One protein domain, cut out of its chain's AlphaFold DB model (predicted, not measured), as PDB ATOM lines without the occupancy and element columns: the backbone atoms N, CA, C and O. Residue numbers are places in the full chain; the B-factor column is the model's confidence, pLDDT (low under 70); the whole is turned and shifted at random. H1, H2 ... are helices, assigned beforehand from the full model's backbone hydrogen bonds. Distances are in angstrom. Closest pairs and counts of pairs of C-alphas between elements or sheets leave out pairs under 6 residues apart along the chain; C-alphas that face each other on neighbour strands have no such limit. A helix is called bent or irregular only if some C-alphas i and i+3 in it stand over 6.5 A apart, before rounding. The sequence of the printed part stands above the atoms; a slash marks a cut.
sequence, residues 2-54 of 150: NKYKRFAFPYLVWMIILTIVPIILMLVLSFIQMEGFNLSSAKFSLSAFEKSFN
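AT A GLANCE: This is residues 2 to 54 of the 150 residues of the protein "ABC transmembrane type-1 domain-containing protein" of Acholeplasmataceae bacterium (UniProt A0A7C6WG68). One long helix, H1, sticks out as an arm from a small head, and the two together make roughly a T. The head is a loop that folds back, residues 30 to 46, with the short helix H2 after it; the loop and H2 reach out to opposite sides of H1's far end. The printed part has 53 residues with two named helices, H1 then H2, and no named strand; its class is all helix. It is extended, with a radius of gyration of the C-alphas of 17.6 A, and flat in outline, spanning 52 by 27 by 14 A, the arm making the length.

HOW THE PARTS SIT: Residues 2 to 27 stand free, of which 5 to 27 belong to H1, residues 5 to 29. H1 has a kink of 26 degrees near residue 12. It is irregular, but only just: C-alphas 7 and 10 are 6.8 A apart. After it, residues 32 to 33 pair with residues 43 to 44 in a short antiparallel pairing. H2, residues 47 to 52, is apart from H1. In H2 every O i to N i+4 pair is within hydrogen-bond range; in H1, 17 of 21 are.

IN THESE COORDINATES: H1 runs 35.4 A from C-alpha 5 at (36.321, -35.264, -11.198) to C-alpha 29 at (2.295, -31.865, -20.183). H2 is 8.6 A long and ends at C-alpha 52, at (0.315, -22.428, -30.409).

THE WHOLE: The two C-alphas farthest apart, those of Lys 3 and Asn 54, are 53.7 A apart. The printed part has no cut. The link from H1 to H2, 17 residues, is long. The mean pLDDT of the printed part is 80.9; residues 2 to 5, 35, 37 and 39 to 42 of this predicted model are under 70.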
ATOM      1  N   ASN A   2      43.010 -35.058 -12.913       60.91
ATOM      2  CA  ASN A   2      41.851 -35.987 -12.904       60.91
ATOM      3  C   ASN A   2      41.266 -36.333 -11.512       60.91
ATOM      4  O   ASN A   2      40.217 -36.967 -11.442       60.91
ATOM      5  N   LYS A   3      41.904 -35.925 -10.404       60.41
ATOM      6  CA  LYS A   3      41.535 -36.377  -9.044       60.41
ATOM      7  C   LYS A   3      40.258 -35.715  -8.488       60.41
ATOM      8  O   LYS A   3      39.565 -36.329  -7.688       60.41
ATOM      9  N   TYR A   4      39.894 -34.521  -8.971       67.00
ATOM     10  CA  TYR A   4      38.704 -33.774  -8.519       67.00
ATOM     11  C   TYR A   4      37.411 -34.112  -9.284       67.00
ATOM     12  O   TYR A   4      36.324 -33.760  -8.836       67.00
ATOM     13  N   LYS A   5      37.495 -34.856 -10.400       65.62
ATOM     14  CA  LYS A   5      36.321 -35.264 -11.198       65.62
ATOM     15  C   LYS A   5      35.338 -36.138 -10.407       65.62
ATOM     16  O   LYS A   5      34.136 -36.030 -10.611       65.62
ATOM     17  N   ARG A   6      35.836 -36.958  -9.470       71.75
ATOM     18  CA  ARG A   6      34.991 -37.790  -8.592       71.75
ATOM     19  C   ARG A   6      34.154 -36.964  -7.609       71.75
ATOM     20  O   ARG A   6      33.032 -37.356  -7.327       71.75
ATOM     21  N   PHE A   7      34.659 -35.819  -7.145       78.56
ATOM     22  CA  PHE A   7      33.906 -34.921  -6.261       78.56
ATOM     23  C   PHE A   7      32.886 -34.060  -7.017       78.56
ATOM     24  O   PHE A   7      31.867 -33.683  -6.450       78.56
ATOM     25  N   ALA A   8      33.112 -33.797  -8.308       82.00
ATOM     26  CA  ALA A   8      32.154 -33.094  -9.163       82.00
ATOM     27  C   ALA A   8      30.994 -33.986  -9.647       82.00
ATOM     28  O   ALA A   8      29.958 -33.471 -10.060       82.00
ATOM     29  N   PHE A   9      31.142 -35.314  -9.592       86.69
ATOM     30  CA  PHE A   9      30.133 -36.264 -10.063       86.69
ATOM     31  C   PHE A   9      28.752 -36.115  -9.391       86.69
ATOM     32  O   PHE A   9      27.777 -35.979 -10.129       86.69
ATOM     33  N   PRO A  10      28.615 -36.065  -8.046       89.38
ATOM     34  CA  PRO A  10      27.301 -35.894  -7.418       89.38
ATOM     35  C   PRO A  10      26.644 -34.560  -7.789       89.38
ATOM     36  O   PRO A  10      25.443 -34.518  -8.034       89.38
ATOM     37  N   TYR A  11      27.425 -33.483  -7.896       89.38
ATOM     38  CA  TYR A  11      26.923 -32.174  -8.314       89.38
ATOM     39  C   TYR A  11      26.418 -32.185  -9.764       89.38
ATOM     40  O   TYR A  11      25.333 -31.683 -10.042       89.38
ATOM     41  N   LEU A  12      27.164 -32.811 -10.681       88.19
ATOM     42  CA  LEU A  12      26.753 -32.956 -12.080       88.19
ATOM     43  C   LEU A  12      25.465 -33.768 -12.213       88.19
ATOM     44  O   LEU A  12      24.561 -33.353 -12.932       88.19
ATOM     45  N   VAL A  13      25.357 -34.886 -11.491       91.56
ATOM     46  CA  VAL A  13      24.136 -35.703 -11.465       91.56
ATOM     47  C   VAL A  13      22.950 -34.876 -10.966       91.56
ATOM     48  O   VAL A  13      21.904 -34.872 -11.607       91.56
ATOM     49  N   TRP A  14      23.123 -34.109  -9.887       93.19
ATOM     50  CA  TRP A  14      22.074 -33.232  -9.363       93.19
ATOM     51  C   TRP A  14      21.654 -32.134 -10.345       93.19
ATOM     52  O   TRP A  14      20.456 -31.928 -10.536       93.19
ATOM     53  N   MET A  15      22.600 -31.462 -11.007       92.31
ATOM     54  CA  MET A  15      22.274 -30.444 -12.014       92.31
ATOM     55  C   MET A  15      21.516 -31.034 -13.201       92.31
ATOM     56  O   MET A  15      20.558 -30.431 -13.680       92.31
ATOM     57  N   ILE A  16      21.923 -32.218 -13.661       92.94
ATOM     58  CA  ILE A  16      21.269 -32.915 -14.768       92.94
ATOM     59  C   ILE A  16      19.853 -33.315 -14.365       92.94
ATOM     60  O   ILE A  16      18.918 -33.004 -15.092       92.94
ATOM     61  N   ILE A  17      19.671 -33.944 -13.201       94.44
ATOM     62  CA  ILE A  17      18.348 -34.369 -12.725       94.44
ATOM     63  C   ILE A  17      17.419 -33.160 -12.587       94.44
ATOM     64  O   ILE A  17      16.343 -33.153 -13.178       94.44
ATOM     65  N   LEU A  18      17.836 -32.108 -11.880       94.56
ATOM     66  CA  LEU A  18      16.984 -30.937 -11.642       94.56
ATOM     67  C   LEU A  18      16.702 -30.110 -12.900       94.56
ATOM     68  O   LEU A  18      15.727 -29.368 -12.915       94.56
ATOM     69  N   THR A  19      17.516 -30.244 -13.948       94.56
ATOM     70  CA  THR A  19      17.287 -29.571 -15.236       94.56
ATOM     71  C   THR A  19      16.434 -30.424 -16.169       94.56
ATOM     72  O   THR A  19      15.477 -29.936 -16.759       94.56
ATOM     73  N   ILE A  20      16.751 -31.714 -16.303       95.25
ATOM     74  CA  ILE A  20      16.082 -32.616 -17.244       95.25
ATOM     75  C   ILE A  20      14.682 -32.989 -16.757       95.25
ATOM     76  O   ILE A  20      13.759 -33.028 -17.566       95.25
ATOM     77  N   VAL A  21      14.487 -33.231 -15.457       94.12
ATOM     78  CA  VAL A  21      13.175 -33.608 -14.903       94.12
ATOM     79  C   VAL A  21      12.074 -32.588 -15.235       94.12
ATOM     80  O   VAL A  21      11.061 -33.012 -15.795       94.12
ATOM     81  N   PRO A  22      12.218 -31.272 -14.972       93.50
ATOM     82  CA  PRO A  22      11.176 -30.309 -15.327       93.50
ATOM     83  C   PRO A  22      10.990 -30.171 -16.842       93.50
ATOM     84  O   PRO A  22       9.868 -29.946 -17.285       93.50
ATOM     85  N   ILE A  23      12.044 -30.358 -17.647       93.06
ATOM     86  CA  ILE A  23      11.932 -30.348 -19.113       93.06
ATOM     87  C   ILE A  23      11.085 -31.530 -19.595       93.06
ATOM     88  O   ILE A  23      10.171 -31.337 -20.393       93.06
ATOM     89  N   ILE A  24      11.348 -32.741 -19.094       91.75
ATOM     90  CA  ILE A  24      10.550 -33.931 -19.421       91.75
ATOM     91  C   ILE A  24       9.106 -33.738 -18.959       91.75
ATOM     92  O   ILE A  24       8.183 -34.046 -19.708       91.75
ATOM     93  N   LEU A  25       8.898 -33.193 -17.759       89.31
ATOM     94  CA  LEU A  25       7.566 -32.911 -17.233       89.31
ATOM     95  C   LEU A  25       6.806 -31.925 -18.132       89.31
ATOM     96  O   LEU A  25       5.679 -32.213 -18.518       89.31
ATOM     97  N   MET A  26       7.430 -30.818 -18.542       89.31
ATOM     98  CA  MET A  26       6.846 -29.863 -19.494       89.31
ATOM     99  C   MET A  26       6.532 -30.508 -20.848       89.31
ATOM    100  O   MET A  26       5.481 -30.239 -21.427       89.31
ATOM    101  N   LEU A  27       7.412 -31.383 -21.342       87.62
ATOM    102  CA  LEU A  27       7.208 -32.102 -22.597       87.62
ATOM    103  C   LEU A  27       5.995 -33.031 -22.500       87.62
ATOM    104  O   LEU A  27       5.137 -32.988 -23.372       87.62
ATOM    105  N   VAL A  28       5.878 -33.810 -21.423       85.94
ATOM    106  CA  VAL A  28       4.720 -34.685 -21.182       85.94
ATOM    107  C   VAL A  28       3.431 -33.867 -21.065       85.94
ATOM    108  O   VAL A  28       2.445 -34.195 -21.720       85.94
ATOM    109  N   LEU A  29       3.447 -32.765 -20.309       84.25
ATOM    110  CA  LEU A  29       2.295 -31.865 -20.183       84.25
ATOM    111  C   LEU A  29       1.888 -31.229 -21.520       84.25
ATOM    112  O   LEU A  29       0.708 -30.976 -21.729       84.25
ATOM    113  N   SER A  30       2.819 -31.028 -22.457       83.94
ATOM    114  CA  SER A  30       2.504 -30.503 -23.792       83.94
ATOM    115  C   SER A  30       1.610 -31.431 -24.626       83.94
ATOM    116  O   SER A  30       0.992 -30.964 -25.581       83.94
ATOM    117  N   PHE A  31       1.550 -32.726 -24.298       82.94
ATOM    118  CA  PHE A  31       0.714 -33.711 -24.996       82.94
ATOM    119  C   PHE A  31      -0.545 -34.113 -24.216       82.94
ATOM    120  O   PHE A  31      -1.383 -34.853 -24.735       82.94
ATOM    121  N   ILE A  32      -0.688 -33.655 -22.969       80.50
ATOM    122  CA  ILE A  32      -1.821 -33.991 -22.107       80.50
ATOM    123  C   ILE A  32      -2.682 -32.748 -21.925       80.50
ATOM    124  O   ILE A  32      -2.247 -31.734 -21.387       80.50
ATOM    125  N   GLN A  33      -3.947 -32.846 -22.313       74.69
ATOM    126  CA  GLN A  33      -4.937 -31.834 -21.992       74.69
ATOM    127  C   GLN A  33      -5.558 -32.163 -20.634       74.69
ATOM    128  O   GLN A  33      -6.155 -33.225 -20.450       74.69
ATOM    129  N   MET A  34      -5.385 -31.246 -19.684       73.00
ATOM    130  CA  MET A  34      -5.934 -31.329 -18.333       73.00
ATOM    131  C   MET A  34      -6.679 -30.033 -18.024       73.00
ATOM    132  O   MET A  34      -6.180 -28.940 -18.293       73.00
ATOM    133  N   GLU A  35      -7.868 -30.141 -17.441       69.62
ATOM    134  CA  GLU A  35      -8.559 -28.985 -16.868       69.62
ATOM    135  C   GLU A  35      -8.077 -28.791 -15.423       69.62
ATOM    136  O   GLU A  35      -8.543 -29.444 -14.485       69.62
ATOM    137  N   GLY A  36      -7.073 -27.926 -15.256       70.38
ATOM    138  CA  GLY A  36      -6.393 -27.714 -13.975       70.38
ATOM    139  C   GLY A  36      -5.469 -28.878 -13.590       70.38
ATOM    140  O   GLY A  36      -4.867 -29.514 -14.449       70.38
ATOM    141  N   PHE A  37      -5.357 -29.168 -12.288       67.69
ATOM    142  CA  PHE A  37      -4.536 -30.265 -11.739       67.69
ATOM    143  C   PHE A  37      -5.312 -31.590 -11.566       67.69
ATOM    144  O   PHE A  37      -4.920 -32.453 -10.782       67.69
ATOM    145  N   ASN A  38      -6.423 -31.775 -12.284       71.00
ATOM    146  CA  ASN A  38      -7.218 -33.000 -12.200       71.00
ATOM    147  C   ASN A  38      -6.651 -34.089 -13.124       71.00
ATOM    148  O   ASN A  38      -6.884 -34.089 -14.329       71.00
ATOM    149  N   LEU A  39      -5.926 -35.050 -12.543       64.31
ATOM    150  CA  LEU A  39      -5.322 -36.195 -13.248       64.31
ATOM    151  C   LEU A  39      -6.353 -37.138 -13.890       64.31
ATOM    152  O   LEU A  39      -6.041 -37.809 -14.867       64.31
ATOM    153  N   SER A  40      -7.591 -37.153 -13.392       67.38
ATOM    154  CA  SER A  40      -8.657 -38.030 -13.901       67.38
ATOM    155  C   SER A  40      -9.246 -37.592 -15.247       67.38
ATOM    156  O   SER A  40      -9.879 -38.402 -15.919       67.38
ATOM    157  N   SER A  41      -9.054 -36.333 -15.661       66.25
ATOM    158  CA  SER A  41      -9.484 -35.822 -16.972       66.25
ATOM    159  C   SER A  41      -8.346 -35.750 -17.995       66.25
ATOM    160  O   SER A  41      -8.543 -35.210 -19.082       66.25
ATOM    161  N   ALA A  42      -7.176 -36.319 -17.671       66.44
ATOM    162  CA  ALA A  42      -6.011 -36.349 -18.542       66.44
ATOM    163  C   ALA A  42      -6.319 -37.111 -19.838       66.44
ATOM    164  O   ALA A  42      -6.391 -38.341 -19.867       66.44
ATOM    165  N   LYS A  43      -6.495 -36.362 -20.929       73.81
ATOM    166  CA  LYS A  43      -6.643 -36.915 -22.277       73.81
ATOM    167  C   LYS A  43      -5.430 -36.538 -23.106       73.81
ATOM    168  O   LYS A  43      -5.007 -35.383 -23.105       73.81
ATOM    169  N   PHE A  44      -4.886 -37.511 -23.830       76.88
ATOM    170  CA  PHE A  44      -3.846 -37.240 -24.815       76.88
ATOM    171  C   PHE A  44      -4.456 -36.402 -25.941       76.88
ATOM    172  O   PHE A  44      -5.431 -36.822 -26.566       76.88
ATOM    173  N   SER A  45      -3.942 -35.193 -26.149       77.12
ATOM    174  CA  SER A  45      -4.521 -34.232 -27.086       77.12
ATOM    175  C   SER A  45      -3.440 -33.323 -27.652       77.12
ATOM    176  O   SER A  45      -2.630 -32.764 -26.916       77.12
ATOM    177  N   LEU A  46      -3.452 -33.147 -28.975       77.19
ATOM    178  CA  LEU A  46      -2.566 -32.219 -29.686       77.19
ATOM    179  C   LEU A  46      -3.141 -30.791 -29.767       77.19
ATOM    180  O   LEU A  46      -2.553 -29.929 -30.417       77.19
ATOM    181  N   SER A  47      -4.254 -30.511 -29.083       76.81
ATOM    182  CA  SER A  47      -4.909 -29.194 -29.097       76.81
ATOM    183  C   SER A  47      -3.999 -28.055 -28.619       76.81
ATOM    184  O   SER A  47      -4.143 -26.917 -29.063       76.81
ATOM    185  N   ALA A  48      -3.019 -28.347 -27.754       77.69
ATOM    186  CA  ALA A  48      -2.010 -27.383 -27.320       77.69
ATOM    187  C   ALA A  48      -1.141 -26.883 -28.487       77.69
ATOM    188  O   ALA A  48      -0.887 -25.684 -28.580       77.69
ATOM    189  N   PHE A  49      -0.752 -27.774 -29.406       79.75
ATOM    190  CA  PHE A  49       0.027 -27.412 -30.593       79.75
ATOM    191  C   PHE A  49      -0.799 -26.568 -31.560       79.75
ATOM    192  O   PHE A  49      -0.317 -25.546 -32.036       79.75
ATOM    193  N   GLU A  50      -2.059 -26.932 -31.796       79.06
ATOM    194  CA  GLU A  50      -2.966 -26.135 -32.630       79.06
ATOM    195  C   GLU A  50      -3.162 -24.728 -32.044       79.06
ATOM    196  O   GLU A  50      -3.052 -23.726 -32.751       79.06
ATOM    197  N   LYS A  51      -3.314 -24.631 -30.717       79.38
ATOM    198  CA  LYS A  51      -3.414 -23.350 -30.015       79.38
ATOM    199  C   LYS A  51      -2.135 -22.515 -30.118       79.38
ATOM    200  O   LYS A  51      -2.237 -21.291 -30.167       79.38
ATOM    201  N   SER A  52      -0.955 -23.135 -30.183       79.69
ATOM    202  CA  SER A  52       0.315 -22.428 -30.409       79.69
ATOM    203  C   SER A  52       0.408 -21.784 -31.795       79.69
ATOM    204  O   SER A  52       1.070 -20.757 -31.931       79.69
ATOM    205  N   PHE A  53      -0.270 -22.339 -32.803       83.56
ATOM    206  CA  PHE A  53      -0.330 -21.777 -34.159       83.56
ATOM    207  C   PHE A  53      -1.468 -20.765 -34.359       83.56
ATOM    208  O   PHE A  53      -1.651 -20.250 -35.463       83.56
ATOM    209  N   ASN A  54      -2.208 -20.421 -33.304       89.00
ATOM    210  CA  ASN A  54      -3.211 -19.370 -33.394       89.00
ATOM    211  C   ASN A  54      -2.580 -18.012 -33.706       89.00
ATOM    212  O   ASN A  54      -1.495 -17.660 -33.233       89.00
TER     213      ASN A  54